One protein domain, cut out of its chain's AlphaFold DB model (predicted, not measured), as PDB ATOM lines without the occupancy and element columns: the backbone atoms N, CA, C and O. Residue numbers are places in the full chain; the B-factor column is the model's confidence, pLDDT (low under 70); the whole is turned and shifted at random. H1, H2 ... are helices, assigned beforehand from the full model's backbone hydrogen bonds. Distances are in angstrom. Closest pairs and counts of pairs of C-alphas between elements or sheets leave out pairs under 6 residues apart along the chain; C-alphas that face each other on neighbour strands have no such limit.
ATOM      1  N   THR A  68     -60.160  -1.304 -95.729       52.31
ATOM      2  CA  THR A  68     -59.838  -1.060 -94.316       52.31
ATOM      3  C   THR A  68     -58.691  -1.939 -93.815       52.31
ATOM      4  O   THR A  68     -57.834  -1.461 -93.068       52.31
ATOM      5  N   ASP A  69     -58.614  -3.193 -94.261       57.56
ATOM      6  CA  ASP A  69     -57.585  -4.148 -93.833       57.56
ATOM      7  C   ASP A  69     -56.206  -3.762 -94.389       57.56
ATOM      8  O   ASP A  69     -55.199  -3.821 -93.683       57.56
ATOM      9  N   ALA A  70     -56.166  -3.258 -95.628       58.38
ATOM     10  CA  ALA A  70     -54.956  -2.726 -96.255       58.38
ATOM     11  C   ALA A  70     -54.400  -1.496 -95.514       58.38
ATOM     12  O   ALA A  70     -53.198  -1.408 -95.252       58.38
ATOM     13  N   LEU A  71     -55.273  -0.558 -95.126       60.19
ATOM     14  CA  LEU A  71     -54.867   0.619 -94.352       60.19
ATOM     15  C   LEU A  71     -54.400   0.233 -92.940       60.19
ATOM     16  O   LEU A  71     -53.404   0.764 -92.442       60.19
ATOM     17  N   THR A  72     -55.085  -0.726 -92.316       62.56
ATOM     18  CA  THR A  72     -54.713  -1.275 -91.005       62.56
ATOM     19  C   THR A  72     -53.333  -1.923 -91.055       62.56
ATOM     20  O   THR A  72     -52.524  -1.723 -90.154       62.56
ATOM     21  N   GLN A  73     -53.005  -2.620 -92.140       62.19
ATOM     22  CA  GLN A  73     -51.695  -3.231 -92.318       62.19
ATOM     23  C   GLN A  73     -50.573  -2.232 -92.605       62.19
ATOM     24  O   GLN A  73     -49.500  -2.320 -92.009       62.19
ATOM     25  N   MET A  74     -50.820  -1.237 -93.463       62.16
ATOM     26  CA  MET A  74     -49.883  -0.121 -93.639       62.16
ATOM     27  C   MET A  74     -49.591   0.583 -92.304       62.16
ATOM     28  O   MET A  74     -48.518   1.157 -92.128       62.16
ATOM     29  N   THR A  75     -50.538   0.518 -91.366       58.50
ATOM     30  CA  THR A  75     -50.416   1.049 -90.007       58.50
ATOM     31  C   THR A  75     -49.706   0.076 -89.050       58.50
ATOM     32  O   THR A  75     -48.933   0.525 -88.204       58.50
ATOM     33  N   SER A  76     -49.902  -1.242 -89.188       57.69
ATOM     34  CA  SER A  76     -49.297  -2.260 -88.311       57.69
ATOM     35  C   SER A  76     -47.812  -2.504 -88.598       57.69
ATOM     36  O   SER A  76     -47.027  -2.616 -87.657       57.69
ATOM     37  N   GLU A  77     -47.382  -2.481 -89.864       55.62
ATOM     38  CA  GLU A  77     -45.953  -2.549 -90.220       55.62
ATOM     39  C   GLU A  77     -45.180  -1.276 -89.833       55.62
ATOM     40  O   GLU A  77     -43.950  -1.229 -89.876       55.62
ATOM     41  N   ALA A  78     -45.897  -0.223 -89.444       44.22
ATOM     42  CA  ALA A  78     -45.336   1.098 -89.276       44.22
ATOM     43  C   ALA A  78     -44.911   1.487 -87.855       44.22
ATOM     44  O   ALA A  78     -44.519   2.638 -87.650       44.22
ATOM     45  N   GLY A  79     -44.987   0.584 -86.873       40.91
ATOM     46  CA  GLY A  79     -44.486   0.860 -85.520       40.91
ATOM     47  C   GLY A  79     -44.961   2.206 -84.943       40.91
ATOM     48  O   GLY A  79     -44.150   2.994 -84.466       40.91
ATOM     49  N   GLY A  80     -46.257   2.517 -85.060       36.28
ATOM     50  CA  GLY A  80     -46.891   3.706 -84.467       36.28
ATOM     51  C   GLY A  80     -46.705   5.039 -85.213       36.28
ATOM     52  O   GLY A  80     -47.602   5.877 -85.165       36.28
ATOM     53  N   VAL A  81     -45.617   5.238 -85.969       36.88
ATOM     54  CA  VAL A  81     -45.315   6.538 -86.616       36.88
ATOM     55  C   VAL A  81     -46.322   6.891 -87.719       36.88
ATOM     56  O   VAL A  81     -46.687   8.049 -87.890       36.88
ATOM     57  N   VAL A  82     -46.836   5.896 -88.440       43.00
ATOM     58  CA  VAL A  82     -47.793   6.110 -89.542       43.00
ATOM     59  C   VAL A  82     -49.237   6.174 -89.052       43.00
ATOM     60  O   VAL A  82     -50.039   6.886 -89.652       43.00
ATOM     61  N   ALA A  83     -49.554   5.536 -87.919       41.91
ATOM     62  CA  ALA A  83     -50.827   5.764 -87.235       41.91
ATOM     63  C   ALA A  83     -50.992   7.260 -86.914       41.91
ATOM     64  O   ALA A  83     -52.049   7.818 -87.171       41.91
ATOM     65  N   GLY A  84     -49.916   7.919 -86.460       42.94
ATOM     66  CA  GLY A  84     -49.882   9.358 -86.172       42.94
ATOM     67  C   GLY A  84     -49.902  10.290 -87.396       42.94
ATOM     68  O   GLY A  84     -50.278  11.451 -87.274       42.94
ATOM     69  N   ILE A  85     -49.502   9.811 -88.581       50.62
ATOM     70  CA  ILE A  85     -49.551  10.599 -89.826       50.62
ATOM     71  C   ILE A  85     -50.935  10.487 -90.480       50.62
ATOM     72  O   ILE A  85     -51.468  11.479 -90.971       50.62
ATOM     73  N   TYR A  86     -51.568   9.308 -90.424       61.50
ATOM     74  CA  TYR A  86     -52.949   9.136 -90.889       61.50
ATOM     75  C   TYR A  86     -53.996   9.769 -89.967       61.50
ATOM     76  O   TYR A  86     -55.137   9.944 -90.396       61.50
ATOM     77  N   THR A  87     -53.637  10.130 -88.733       57.34
ATOM     78  CA  THR A  87     -54.526  10.855 -87.813       57.34
ATOM     79  C   THR A  87     -54.541  12.365 -88.040       57.34
ATOM     80  O   THR A  87     -55.453  13.021 -87.541       57.34
ATOM     81  N   ASN A  88     -53.599  12.926 -88.811       69.19
ATOM     82  CA  ASN A  88     -53.617  14.334 -89.216       69.19
ATOM     83  C   ASN A  88     -53.354  14.484 -90.729       69.19
ATOM     84  O   ASN A  88     -52.269  14.921 -91.129       69.19
ATOM     85  N   PRO A  89     -54.312  14.069 -91.578       80.56
ATOM     86  CA  PRO A  89     -54.145  14.089 -93.025       80.56
ATOM     87  C   PRO A  89     -53.998  15.519 -93.561       80.56
ATOM     88  O   PRO A  89     -54.789  16.411 -93.260       80.56
ATOM     89  N   ASP A  90     -53.005  15.716 -94.423       89.88
ATOM     90  CA  ASP A  90     -52.795  16.930 -95.204       89.88
ATOM     91  C   ASP A  90     -53.502  16.783 -96.558       89.88
ATOM     92  O   ASP A  90     -52.944  16.287 -97.545       89.88
ATOM     93  N   SER A  91     -54.765  17.212 -96.605       90.94
ATOM     94  CA  SER A  91     -55.603  17.092 -97.805       90.94
ATOM     95  C   SER A  91     -55.022  17.823 -99.022       90.94
ATOM     96  O   SER A  91     -55.268  17.409-100.159       90.94
ATOM     97  N   ALA A  92     -54.230  18.880 -98.812       94.12
ATOM     98  CA  ALA A  92     -53.579  19.601 -99.901       94.12
ATOM     99  C   ALA A  92     -52.459  18.754-100.525       94.12
ATOM    100  O   ALA A  92     -52.404  18.623-101.751       94.12
ATOM    101  N   LYS A  93     -51.617  18.110 -99.701       93.50
ATOM    102  CA  LYS A  93     -50.591  17.169-100.190       93.50
ATOM    103  C   LYS A  93     -51.193  15.945-100.862       93.50
ATOM    104  O   LYS A  93     -50.714  15.550-101.924       93.50
ATOM    105  N   GLU A  94     -52.246  15.374-100.283       94.81
ATOM    106  CA  GLU A  94     -52.946  14.233-100.880       94.81
ATOM    107  C   GLU A  94     -53.506  14.593-102.259       94.81
ATOM    108  O   GLU A  94     -53.257  13.877-103.227       94.81
ATOM    109  N   THR A  95     -54.168  15.747-102.387       96.75
ATOM    110  CA  THR A  95     -54.687  16.235-103.676       96.75
ATOM    111  C   THR A  95     -53.561  16.471-104.685       96.75
ATOM    112  O   THR A  95     -53.669  16.078-105.856       96.75
ATOM    113  N   ALA A  96     -52.456  17.079-104.240       96.75
ATOM    114  CA  ALA A  96     -51.302  17.362-105.082       96.75
ATOM    115  C   ALA A  96     -50.666  16.073-105.627       96.75
ATOM    116  O   ALA A  96     -50.484  15.941-106.840       96.75
ATOM    117  N   PHE A  97     -50.374  15.093-104.767       96.69
ATOM    118  CA  PHE A  97     -49.763  13.834-105.201       96.69
ATOM    119  C   PHE A  97     -50.738  12.903-105.912       96.69
ATOM    120  O   PHE A  97     -50.324  12.190-106.831       96.69
ATOM    121  N   GLN A  98     -52.026  12.947-105.580       96.94
ATOM    122  CA  GLN A  98     -53.032  12.235-106.355       96.94
ATOM    123  C   GLN A  98     -53.020  12.713-107.810       96.94
ATOM    124  O   GLN A  98     -52.894  11.906-108.732       96.94
ATOM    125  N   THR A  99     -53.058  14.031-108.015       96.44
ATOM    126  CA  THR A  99     -53.059  14.643-109.350       96.44
ATOM    127  C   THR A  99     -51.744  14.412-110.089       96.44
ATOM    128  O   THR A  99     -51.733  13.997-111.249       96.44
ATOM    129  N   ALA A 100     -50.615  14.668-109.426       96.00
ATOM    130  CA  ALA A 100     -49.305  14.642-110.067       96.00
ATOM    131  C   ALA A 100     -48.787  13.221-110.347       96.00
ATOM    132  O   ALA A 100     -48.024  13.039-111.305       96.00
ATOM    133  N   ILE A 101     -49.179  12.239-109.523       95.69
ATOM    134  CA  ILE A 101     -48.592  10.892-109.495       95.69
ATOM    135  C   ILE A 101     -49.671   9.814-109.640       95.69
ATOM    136  O   ILE A 101     -49.656   9.077-110.626       95.69
ATOM    137  N   VAL A 102     -50.607   9.707-108.689       96.38
ATOM    138  CA  VAL A 102     -51.522   8.550-108.597       96.38
ATOM    139  C   VAL A 102     -52.408   8.420-109.830       96.38
ATOM    140  O   VAL A 102     -52.493   7.333-110.399       96.38
ATOM    141  N   ASN A 103     -52.981   9.525-110.312       95.94
ATOM    142  CA  ASN A 103     -53.859   9.551-111.485       95.94
ATOM    143  C   ASN A 103     -53.164   9.093-112.781       95.94
ATOM    144  O   ASN A 103     -53.835   8.709-113.731       95.94
ATOM    145  N   LYS A 104     -51.825   9.106-112.833       94.50
ATOM    146  CA  LYS A 104     -51.048   8.597-113.979       94.50
ATOM    147  C   LYS A 104     -50.792   7.089-113.900       94.50
ATOM    148  O   LYS A 104     -50.343   6.486-114.870       94.50
ATOM    149  N   ILE A 105     -51.023   6.491-112.733       94.00
ATOM    150  CA  ILE A 105     -50.746   5.083-112.443       94.00
ATOM    151  C   ILE A 105     -52.046   4.282-112.416       94.00
ATOM    152  O   ILE A 105     -52.071   3.155-112.911       94.00
ATOM    153  N   VAL A 106     -53.116   4.826-111.841       94.44
ATOM    154  CA  VAL A 106     -54.393   4.114-111.729       94.44
ATOM    155  C   VAL A 106     -55.157   4.152-113.061       94.44
ATOM    156  O   VAL A 106     -55.225   5.208-113.689       94.44
ATOM    157  N   PRO A 107     -55.731   3.028-113.529       93.50
ATOM    158  CA  PRO A 107     -56.607   3.034-114.698       93.50
ATOM    159  C   PRO A 107     -57.864   3.886-114.480       93.50
ATOM    160  O   PRO A 107     -58.338   4.050-113.350       93.50
ATOM    161  N   SER A 108     -58.458   4.366-115.573       91.38
ATOM    162  CA  SER A 108     -59.793   4.972-115.547       91.38
ATOM    163  C   SER A 108     -60.817   4.005-114.942       91.38
ATOM    164  O   SER A 108     -60.785   2.813-115.237       91.38
ATOM    165  N   GLY A 109     -61.734   4.513-114.116       90.38
ATOM    166  CA  GLY A 109     -62.754   3.693-113.448       90.38
ATOM    167  C   GLY A 109     -62.293   3.017-112.152       90.38
ATOM    168  O   GLY A 109     -63.074   2.301-111.531       90.38
ATOM    169  N   THR A 110     -61.054   3.255-111.703       93.81
ATOM    170  CA  THR A 110     -60.600   2.815-110.374       93.81
ATOM    171  C   THR A 110     -61.459   3.455-109.279       93.81
ATOM    172  O   THR A 110     -61.745   4.651-109.325       93.81
ATOM    173  N   THR A 111     -61.858   2.668-108.275       92.06
ATOM    174  CA  THR A 111     -62.714   3.157-107.185       92.06
ATOM    175  C   THR A 111     -62.022   4.237-106.348       92.06
ATOM    176  O   THR A 111     -60.811   4.185-106.117       92.06
ATOM    177  N   THR A 112     -62.801   5.178-105.808       90.94
ATOM    178  CA  THR A 112     -62.295   6.228-104.907       90.94
ATOM    179  C   THR A 112     -61.587   5.649-103.680       90.94
ATOM    180  O   THR A 112     -60.578   6.197-103.246       90.94
ATOM    181  N   ALA A 113     -62.063   4.516-103.151       85.75
ATOM    182  CA  ALA A 113     -61.431   3.840-102.018       85.75
ATOM    183  C   ALA A 113     -60.014   3.351-102.366       85.75
ATOM    184  O   ALA A 113     -59.065   3.633-101.636       85.75
ATOM    185  N   THR A 114     -59.849   2.686-103.514       86.69
ATOM    186  CA  THR A 114     -58.532   2.239-103.996       86.69
ATOM    187  C   THR A 114     -57.602   3.421-104.271       86.69
ATOM    188  O   THR A 114     -56.443   3.395-103.857       86.69
ATOM    189  N   ILE A 115     -58.107   4.477-104.922       92.12
ATOM    190  CA  ILE A 115     -57.331   5.701-105.174       92.12
ATOM    191  C   ILE A 115     -56.868   6.311-103.849       92.12
ATOM    192  O   ILE A 115     -55.692   6.633-103.719       92.12
ATOM    193  N   SER A 116     -57.748   6.405-102.849       90.38
ATOM    194  CA  SER A 116     -57.420   6.975-101.539       90.38
ATOM    195  C   SER A 116     -56.295   6.213-100.831       90.38
ATOM    196  O   SER A 116     -55.366   6.846-100.333       90.38
ATOM    197  N   ILE A 117     -56.312   4.874-100.832       89.44
ATOM    198  CA  ILE A 117     -55.238   4.078-100.207       89.44
ATOM    199  C   ILE A 117     -53.904   4.309-100.924       89.44
ATOM    200  O   ILE A 117     -52.884   4.546-100.277       89.44
ATOM    201  N   ILE A 118     -53.907   4.295-102.260       94.00
ATOM    202  CA  ILE A 118     -52.690   4.541-103.040       94.00
ATOM    203  C   ILE A 118     -52.177   5.963-102.798       94.00
ATOM    204  O   ILE A 118     -50.987   6.138-102.553       94.00
ATOM    205  N   THR A 119     -53.054   6.970-102.800       94.75
ATOM    206  CA  THR A 119     -52.699   8.358-102.474       94.75
ATOM    207  C   THR A 119     -52.075   8.461-101.093       94.75
ATOM    208  O   THR A 119     -51.041   9.109-100.945       94.75
ATOM    209  N   LYS A 120     -52.629   7.774-100.096       91.94
ATOM    210  CA  LYS A 120     -52.087   7.729 -98.737       91.94
ATOM    211  C   LYS A 120     -50.689   7.114 -98.693       91.94
ATOM    212  O   LYS A 120     -49.764   7.751 -98.189       91.94
ATOM    213  N   PHE A 121     -50.490   5.951 -99.311       92.81
ATOM    214  CA  PHE A 121     -49.158   5.349 -99.411       92.81
ATOM    215  C   PHE A 121     -48.168   6.257-100.154       92.81
ATOM    216  O   PHE A 121     -47.048   6.464 -99.700       92.81
ATOM    217  N   VAL A 122     -48.566   6.852-101.278       94.81
ATOM    218  CA  VAL A 122     -47.701   7.757-102.051       94.81
ATOM    219  C   VAL A 122     -47.345   9.006-101.243       94.81
ATOM    220  O   VAL A 122     -46.186   9.426-101.243       94.81
ATOM    221  N   THR A 123     -48.300   9.565-100.506       94.00
ATOM    222  CA  THR A 123     -48.111  10.798 -99.736       94.00
ATOM    223  C   THR A 123     -47.231  10.565 -98.514       94.00
ATOM    224  O   THR A 123     -46.264  11.299 -98.318       94.00
ATOM    225  N   TYR A 124     -47.501   9.511 -97.745       90.88
ATOM    226  CA  TYR A 124     -46.917   9.337 -96.412       90.88
ATOM    227  C   TYR A 124     -46.015   8.111 -96.277       90.88
ATOM    228  O   TYR A 124     -45.108   8.100 -95.450       90.88
ATOM    229  N   GLY A 125     -46.229   7.090 -97.105       89.88
ATOM    230  CA  GLY A 125     -45.530   5.816 -97.016       89.88
ATOM    231  C   GLY A 125     -45.867   5.033 -95.747       89.88
ATOM    232  O   GLY A 125     -46.957   5.122 -95.181       89.88
ATOM    233  N   THR A 126     -44.892   4.234 -95.336       86.19
ATOM    234  CA  THR A 126     -44.825   3.476 -94.087       86.19
ATOM    235  C   THR A 126     -43.551   3.870 -93.334       86.19
ATOM    236  O   THR A 126     -42.681   4.522 -93.914       86.19
ATOM    237  N   SER A 127     -43.362   3.434 -92.083       83.56
ATOM    238  CA  SER A 127     -42.137   3.748 -91.320       83.56
ATOM    239  C   SER A 127     -40.844   3.339 -92.037       83.56
ATOM    240  O   SER A 127     -39.812   3.976 -91.847       83.56
ATOM    241  N   THR A 128     -40.901   2.310 -92.885       86.38
ATOM    242  CA  THR A 128     -39.756   1.784 -93.639       86.38
ATOM    243  C   THR A 128     -39.621   2.374 -95.044       86.38
ATOM    244  O   THR A 128     -38.565   2.259 -95.655       86.38
ATOM    245  N   THR A 129     -40.655   3.044 -95.565       89.81
ATOM    246  CA  THR A 129     -40.684   3.573 -96.947       89.81
ATOM    247  C   THR A 129     -40.720   5.101 -97.019       89.81
ATOM    248  O   THR A 129     -40.737   5.681 -98.108       89.81
ATOM    249  N   THR A 130     -40.688   5.782 -95.872       89.25
ATOM    250  CA  THR A 130     -40.540   7.245 -95.766       89.25
ATOM    251  C   THR A 130     -39.191   7.746 -96.282       89.25
ATOM    252  O   THR A 130     -39.080   8.907 -96.662       89.25
ATOM    253  N   THR A 131     -38.189   6.867 -96.367       88.00
ATOM    254  CA  THR A 131     -36.887   7.133 -97.001       88.00
ATOM    255  C   THR A 131     -36.992   7.355 -98.514       88.00
ATOM    256  O   THR A 131     -36.100   7.948 -99.120       88.00
ATOM    257  N   LEU A 132     -38.081   6.897 -99.136       90.31
ATOM    258  CA  LEU A 132     -38.389   7.152-100.537       90.31
ATOM    259  C   LEU A 132     -39.133   8.485-100.679       90.31
ATOM    260  O   LEU A 132     -39.987   8.820 -99.865       90.31
ATOM    261  N   GLY A 133     -38.886   9.230-101.753       92.50
ATOM    262  CA  GLY A 133     -39.756  10.351-102.124       92.50
ATOM    263  C   GLY A 133     -41.129   9.866-102.615       92.50
ATOM    264  O   GLY A 133     -41.278   8.713-103.032       92.50
ATOM    265  N   ALA A 134     -42.133  10.750-102.641       93.56
ATOM    266  CA  ALA A 134     -43.481  10.410-103.120       93.56
ATOM    267  C   ALA A 134     -43.475   9.848-104.556       93.56
ATOM    268  O   ALA A 134     -44.170   8.877-104.850       93.56
ATOM    269  N   GLY A 135     -42.630  10.400-105.436       92.88
ATOM    270  CA  GLY A 135     -42.440   9.888-106.798       92.88
ATOM    271  C   GLY A 135     -41.936   8.442-106.833       92.88
ATOM    272  O   GLY A 135     -42.475   7.625-107.575       92.88
ATOM    273  N   GLU A 136     -40.964   8.094-105.984       92.19
ATOM    274  CA  GLU A 136     -40.462   6.717-105.871       92.19
ATOM    275  C   GLU A 136     -41.531   5.773-105.315       92.19
ATOM    276  O   GLU A 136     -41.710   4.689-105.867       92.19
ATOM    277  N   ARG A 137     -42.298   6.193-104.299       95.19
ATOM    278  CA  ARG A 137     -43.430   5.404-103.778       95.19
ATOM    279  C   ARG A 137     -44.515   5.179-104.835       95.19
ATOM    280  O   ARG A 137     -45.003   4.061-104.975       95.19
ATOM    281  N   GLY A 138     -44.840   6.192-105.638       95.88
ATOM    282  CA  GLY A 138     -45.710   6.021-106.808       95.88
ATOM    283  C   GLY A 138     -45.116   5.040-107.823       95.88
ATOM    284  O   GLY A 138     -45.808   4.155-108.325       95.88
ATOM    285  N   GLY A 139     -43.807   5.136-108.063       94.94
ATOM    286  CA  GLY A 139     -43.064   4.190-108.885       94.94
ATOM    287  C   GLY A 139     -43.180   2.745-108.391       94.94
ATOM    288  O   GLY A 139     -43.353   1.861-109.221       94.94
ATOM    289  N   VAL A 140     -43.139   2.502-107.076       96.25
ATOM    290  CA  VAL A 140     -43.317   1.162-106.485       96.25
ATOM    291  C   VAL A 140     -44.705   0.605-106.801       96.25
ATOM    292  O   VAL A 140     -44.814  -0.524-107.276       96.25
ATOM    293  N   VAL A 141     -45.766   1.396-106.602       96.94
ATOM    294  CA  VAL A 141     -47.140   0.965-106.928       96.94
ATOM    295  C   VAL A 141     -47.274   0.661-108.423       96.94
ATOM    296  O   VAL A 141     -47.919  -0.315-108.807       96.94
ATOM    297  N   ASN A 142     -46.633   1.456-109.283       96.69
ATOM    298  CA  ASN A 142     -46.642   1.200-110.719       96.69
ATOM    299  C   ASN A 142     -45.831  -0.050-111.107       96.69
ATOM    300  O   ASN A 142     -46.265  -0.779-111.999       96.69
ATOM    301  N   SER A 143     -44.698  -0.323-110.448       96.06
ATOM    302  CA  SER A 143     -43.925  -1.558-110.642       96.06
ATOM    303  C   SER A 143     -44.744  -2.780-110.211       96.06
ATOM    304  O   SER A 143     -44.862  -3.714-110.997       96.06
ATOM    305  N   PHE A 144     -45.432  -2.732-109.060       96.62
ATOM    306  CA  PHE A 144     -46.379  -3.778-108.645       96.62
ATOM    307  C   PHE A 144     -47.470  -4.001-109.706       96.62
ATOM    308  O   PHE A 144     -47.663  -5.116-110.188       96.62
ATOM    309  N   LYS A 145     -48.143  -2.929-110.141       96.25
ATOM    310  CA  LYS A 145     -49.194  -3.009-111.168       96.25
ATOM    311  C   LYS A 145     -48.685  -3.614-112.473       96.25
ATOM    312  O   LYS A 145     -49.377  -4.423-113.081       96.25
ATOM    313  N   THR A 146     -47.490  -3.221-112.903       94.69
ATOM    314  CA  THR A 146     -46.864  -3.747-114.123       94.69
ATOM    315  C   THR A 146     -46.515  -5.224-113.961       94.69
ATOM    316  O   THR A 146     -46.758  -6.005-114.875       94.69
ATOM    317  N   ALA A 147     -46.007  -5.618-112.790       95.88
ATOM    318  CA  ALA A 147     -45.573  -6.980-112.525       95.88
ATOM    319  C   ALA A 147     -46.740  -7.975-112.419       95.88
ATOM    320  O   ALA A 147     -46.631  -9.103-112.907       95.88
ATOM    321  N   TYR A 148     -47.845  -7.572-111.786       95.88
ATOM    322  CA  TYR A 148     -48.966  -8.463-111.462       95.88
ATOM    323  C   TYR A 148     -50.235  -8.196-112.280       95.88
ATOM    324  O   TYR A 148     -51.220  -8.913-112.131       95.88
ATOM    325  N   GLY A 149     -50.249  -7.160-113.126       94.75
ATOM    326  CA  GLY A 149     -51.411  -6.802-113.947       94.75
ATOM    327  C   GLY A 149     -52.611  -6.263-113.157       94.75
ATOM    328  O   GLY A 149     -53.697  -6.132-113.716       94.75
ATOM    329  N   LYS A 150     -52.436  -5.942-111.867       94.81
ATOM    330  CA  LYS A 150     -53.489  -5.452-110.963       94.81
ATOM    331  C   LYS A 150     -52.960  -4.390-109.999       94.81
ATOM    332  O   LYS A 150     -51.786  -4.401-109.643       94.81
ATOM    333  N   LEU A 151     -53.825  -3.480-109.549       95.06
ATOM    334  CA  LEU A 151     -53.505  -2.596-108.420       95.06
ATOM    335  C   LEU A 151     -53.466  -3.401-107.109       95.06
ATOM    336  O   LEU A 151     -54.158  -4.418-107.011       95.06
ATOM    337  N   PRO A 152     -52.692  -2.964-106.099       91.44
ATOM    338  CA  PRO A 152     -52.693  -3.627-104.805       91.44
ATOM    339  C   PRO A 152     -54.058  -3.467-104.132       91.44
ATOM    340  O   PRO A 152     -54.544  -2.351-103.943       91.44
ATOM    341  N   ALA A 153     -54.684  -4.593-103.793       85.25
ATOM    342  CA  ALA A 153     -56.020  -4.620-103.202       85.25
ATOM    343  C   ALA A 153     -56.044  -5.376-101.874       85.25
ATOM    344  O   ALA A 153     -56.730  -4.960-100.946       85.25
ATOM    345  N   THR A 154     -55.277  -6.462-101.780       82.12
ATOM    346  CA  THR A 154     -55.254  -7.322-100.596       82.12
ATOM    347  C   THR A 154     -54.089  -7.004 -99.672       82.12
ATOM    348  O   THR A 154     -53.097  -6.391-100.067       82.12
ATOM    349  N   THR A 155     -54.169  -7.521 -98.452       81.44
ATOM    350  CA  THR A 155     -53.077  -7.510 -97.473       81.44
ATOM    351  C   THR A 155     -51.751  -8.049 -98.037       81.44
ATOM    352  O   THR A 155     -50.678  -7.487 -97.821       81.44
ATOM    353  N   ASN A 156     -51.805  -9.126 -98.826       84.56
ATOM    354  CA  ASN A 156     -50.608  -9.696 -99.451       84.56
ATOM    355  C   ASN A 156     -50.030  -8.790-100.542       84.56
ATOM    356  O   ASN A 156     -48.813  -8.690-100.675       84.56
ATOM    357  N   ASP A 157     -50.887  -8.084-101.278       90.75
ATOM    358  CA  ASP A 157     -50.435  -7.134-102.292       90.75
ATOM    359  C   ASP A 157     -49.697  -5.954-101.660       90.75
ATOM    360  O   ASP A 157     -48.638  -5.555-102.139       90.75
ATOM    361  N   TRP A 158     -50.221  -5.423-100.555       92.62
ATOM    362  CA  TRP A 158     -49.586  -4.318 -99.841       92.62
ATOM    363  C   TRP A 158     -48.288  -4.727 -99.144       92.62
ATOM    364  O   TRP A 158     -47.320  -3.969 -99.199       92.62
ATOM    365  N   ASN A 159     -48.211  -5.946 -98.603       88.75
ATOM    366  CA  ASN A 159     -46.941  -6.520 -98.143       88.75
ATOM    367  C   ASN A 159     -45.887  -6.533 -99.249       88.75
ATOM    368  O   ASN A 159     -44.736  -6.164 -99.023       88.75
ATOM    369  N   ASP A 160     -46.270  -6.946-100.455       94.50
ATOM    370  CA  ASP A 160     -45.344  -7.005-101.581       94.50
ATOM    371  C   ASP A 160     -44.954  -5.612-102.075       94.50
ATOM    372  O   ASP A 160     -43.776  -5.379-102.336       94.50
ATOM    373  N   VAL A 161     -45.879  -4.648-102.096       95.75
ATOM    374  CA  VAL A 161     -45.563  -3.228-102.340       95.75
ATOM    375  C   VAL A 161     -44.510  -2.724-101.348       95.75
ATOM    376  O   VAL A 161     -43.518  -2.113-101.754       95.75
ATOM    377  N   ILE A 162     -44.670  -3.009-100.054       93.25
ATOM    378  CA  ILE A 162     -43.727  -2.564 -99.019       93.25
ATOM    379  C   ILE A 162     -42.386  -3.298 -99.148       93.25
ATOM    380  O   ILE A 162     -41.329  -2.676 -99.016       93.25
ATOM    381  N   LYS A 163     -42.388  -4.592 -99.477       94.25
ATOM    382  CA  LYS A 163     -41.159  -5.351 -99.761       94.25
ATOM    383  C   LYS A 163     -40.404  -4.775-100.954       94.25
ATOM    384  O   LYS A 163     -39.221  -4.474-100.810       94.25
ATOM    385  N   ILE A 164     -41.087  -4.527-102.071       95.94
ATOM    386  CA  ILE A 164     -40.510  -3.915-103.276       95.94
ATOM    387  C   ILE A 164     -39.893  -2.550-102.937       95.94
ATOM    388  O   ILE A 164     -38.749  -2.279-103.314       95.94
ATOM    389  N   ALA A 165     -40.606  -1.717-102.170       95.44
ATOM    390  CA  ALA A 165     -40.117  -0.416-101.710       95.44
ATOM    391  C   ALA A 165     -38.858  -0.506-100.828       95.44
ATOM    392  O   ALA A 165     -38.043   0.410-100.830       95.44
ATOM    393  N   ASN A 166     -38.682  -1.610-100.104       93.62
ATOM    394  CA  ASN A 166     -37.528  -1.856 -99.239       93.62
ATOM    395  C   ASN A 166     -36.418  -2.685 -99.908       93.62
ATOM    396  O   ASN A 166     -35.447  -3.053 -99.242       93.62
ATOM    397  N   GLY A 167     -36.561  -3.023-101.193       94.31
ATOM    398  CA  GLY A 167     -35.601  -3.866-101.914       94.31
ATOM    399  C   GLY A 167     -35.638  -5.335-101.510       94.31
ATOM    400  O   GLY A 167     -34.697  -6.078-101.779       94.31
TER     401      GLY A 167
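Overview. This is residues 68 to 167 of the 255 residues of an uncharacterized protein of Parcubacteria group bacterium GW2011_GWA2_40_23 (UniProt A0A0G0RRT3). Six helices make a compact, rounded cluster in which most touching pairs are crossed. H4 lies nearest the middle, H3 crosses it on one side at nearly a right angle, and H5 packs on it steeply; H6 packs on H5 and H1 on the side of H4 away from H3, while the short H2 lies at the periphery by the end of H1. The printed part has 100 residues with six named helices, H1 to H6 in order along the chain, and no named strand; the class is all helix. The radius of gyration of the C-alphas is 12.1 A, and the C-alphas span 32 by 28 by 24 A.

Along the chain. The longest helix, H5, takes residues 134 to 148 and measures 21.4 A from first to last C-alpha; it begins at C-alpha 134 (-43.481, 10.410, -103.120). H4 is residues 112 to 124, 17.8 A long. H6 is residues 155 to 165, 15.4 A, and ends at C-alpha 165 (-40.117, -0.416, -101.710). H3 is residues 91 to 100, 14.0 A. H1 is residues 68 to 76, beginning at C-alpha 68 (-59.838, -1.060, -94.316), and H2 is the six residues 81 to 86.

Arrangement. H5 touches H4 at a steep tilt of 49 degrees, opposite ways, with the closest C-alphas, those of Val 122 and Ala 134, 5.1 A apart. H5 also touches H6 at a steep tilt of 57 degrees, opposite ways; the closest C-alphas are those of Val 140 and Ala 165, 6.0 A. H3 touches H4 about perpendicular, at 81 degrees, with the C-alphas of Gln 98 and Thr 119 closest at 5.5 A. H6 touches H1 at a steep tilt of 44 degrees, the same way, closest at the C-alphas of Ala 70 and Thr 155, 5.3 A. H1 only just touches H4, with 3 pairs of C-alphas within 8 A, through residues 117 to 121 of H4 alone; the closest C-alphas are those of Leu 71 and Ile 117, 6.8 A. H1 and H2 only just touch, with 3 pairs of C-alphas within 8 A, and only at the corner, where the C-alphas of Thr 75 and Ala 83 are closest at 5.5 A. H4 and H6 are apart, as are H2 and H3. In H1, H2, H3, H4, H5 and H6 every O i to N i+4 pair is within hydrogen-bond range.

Size, cuts and confidence. The two C-alphas farthest apart, those of Gly 79 and Ser 108, are 34.0 A apart. The printed part has no cut. The link from H3 to H4 is long, with 11 residues. The mean pLDDT of the printed part is 84.2, but residues 68 to 88 are under 70, with means of 59 for H1 and 46 for H2.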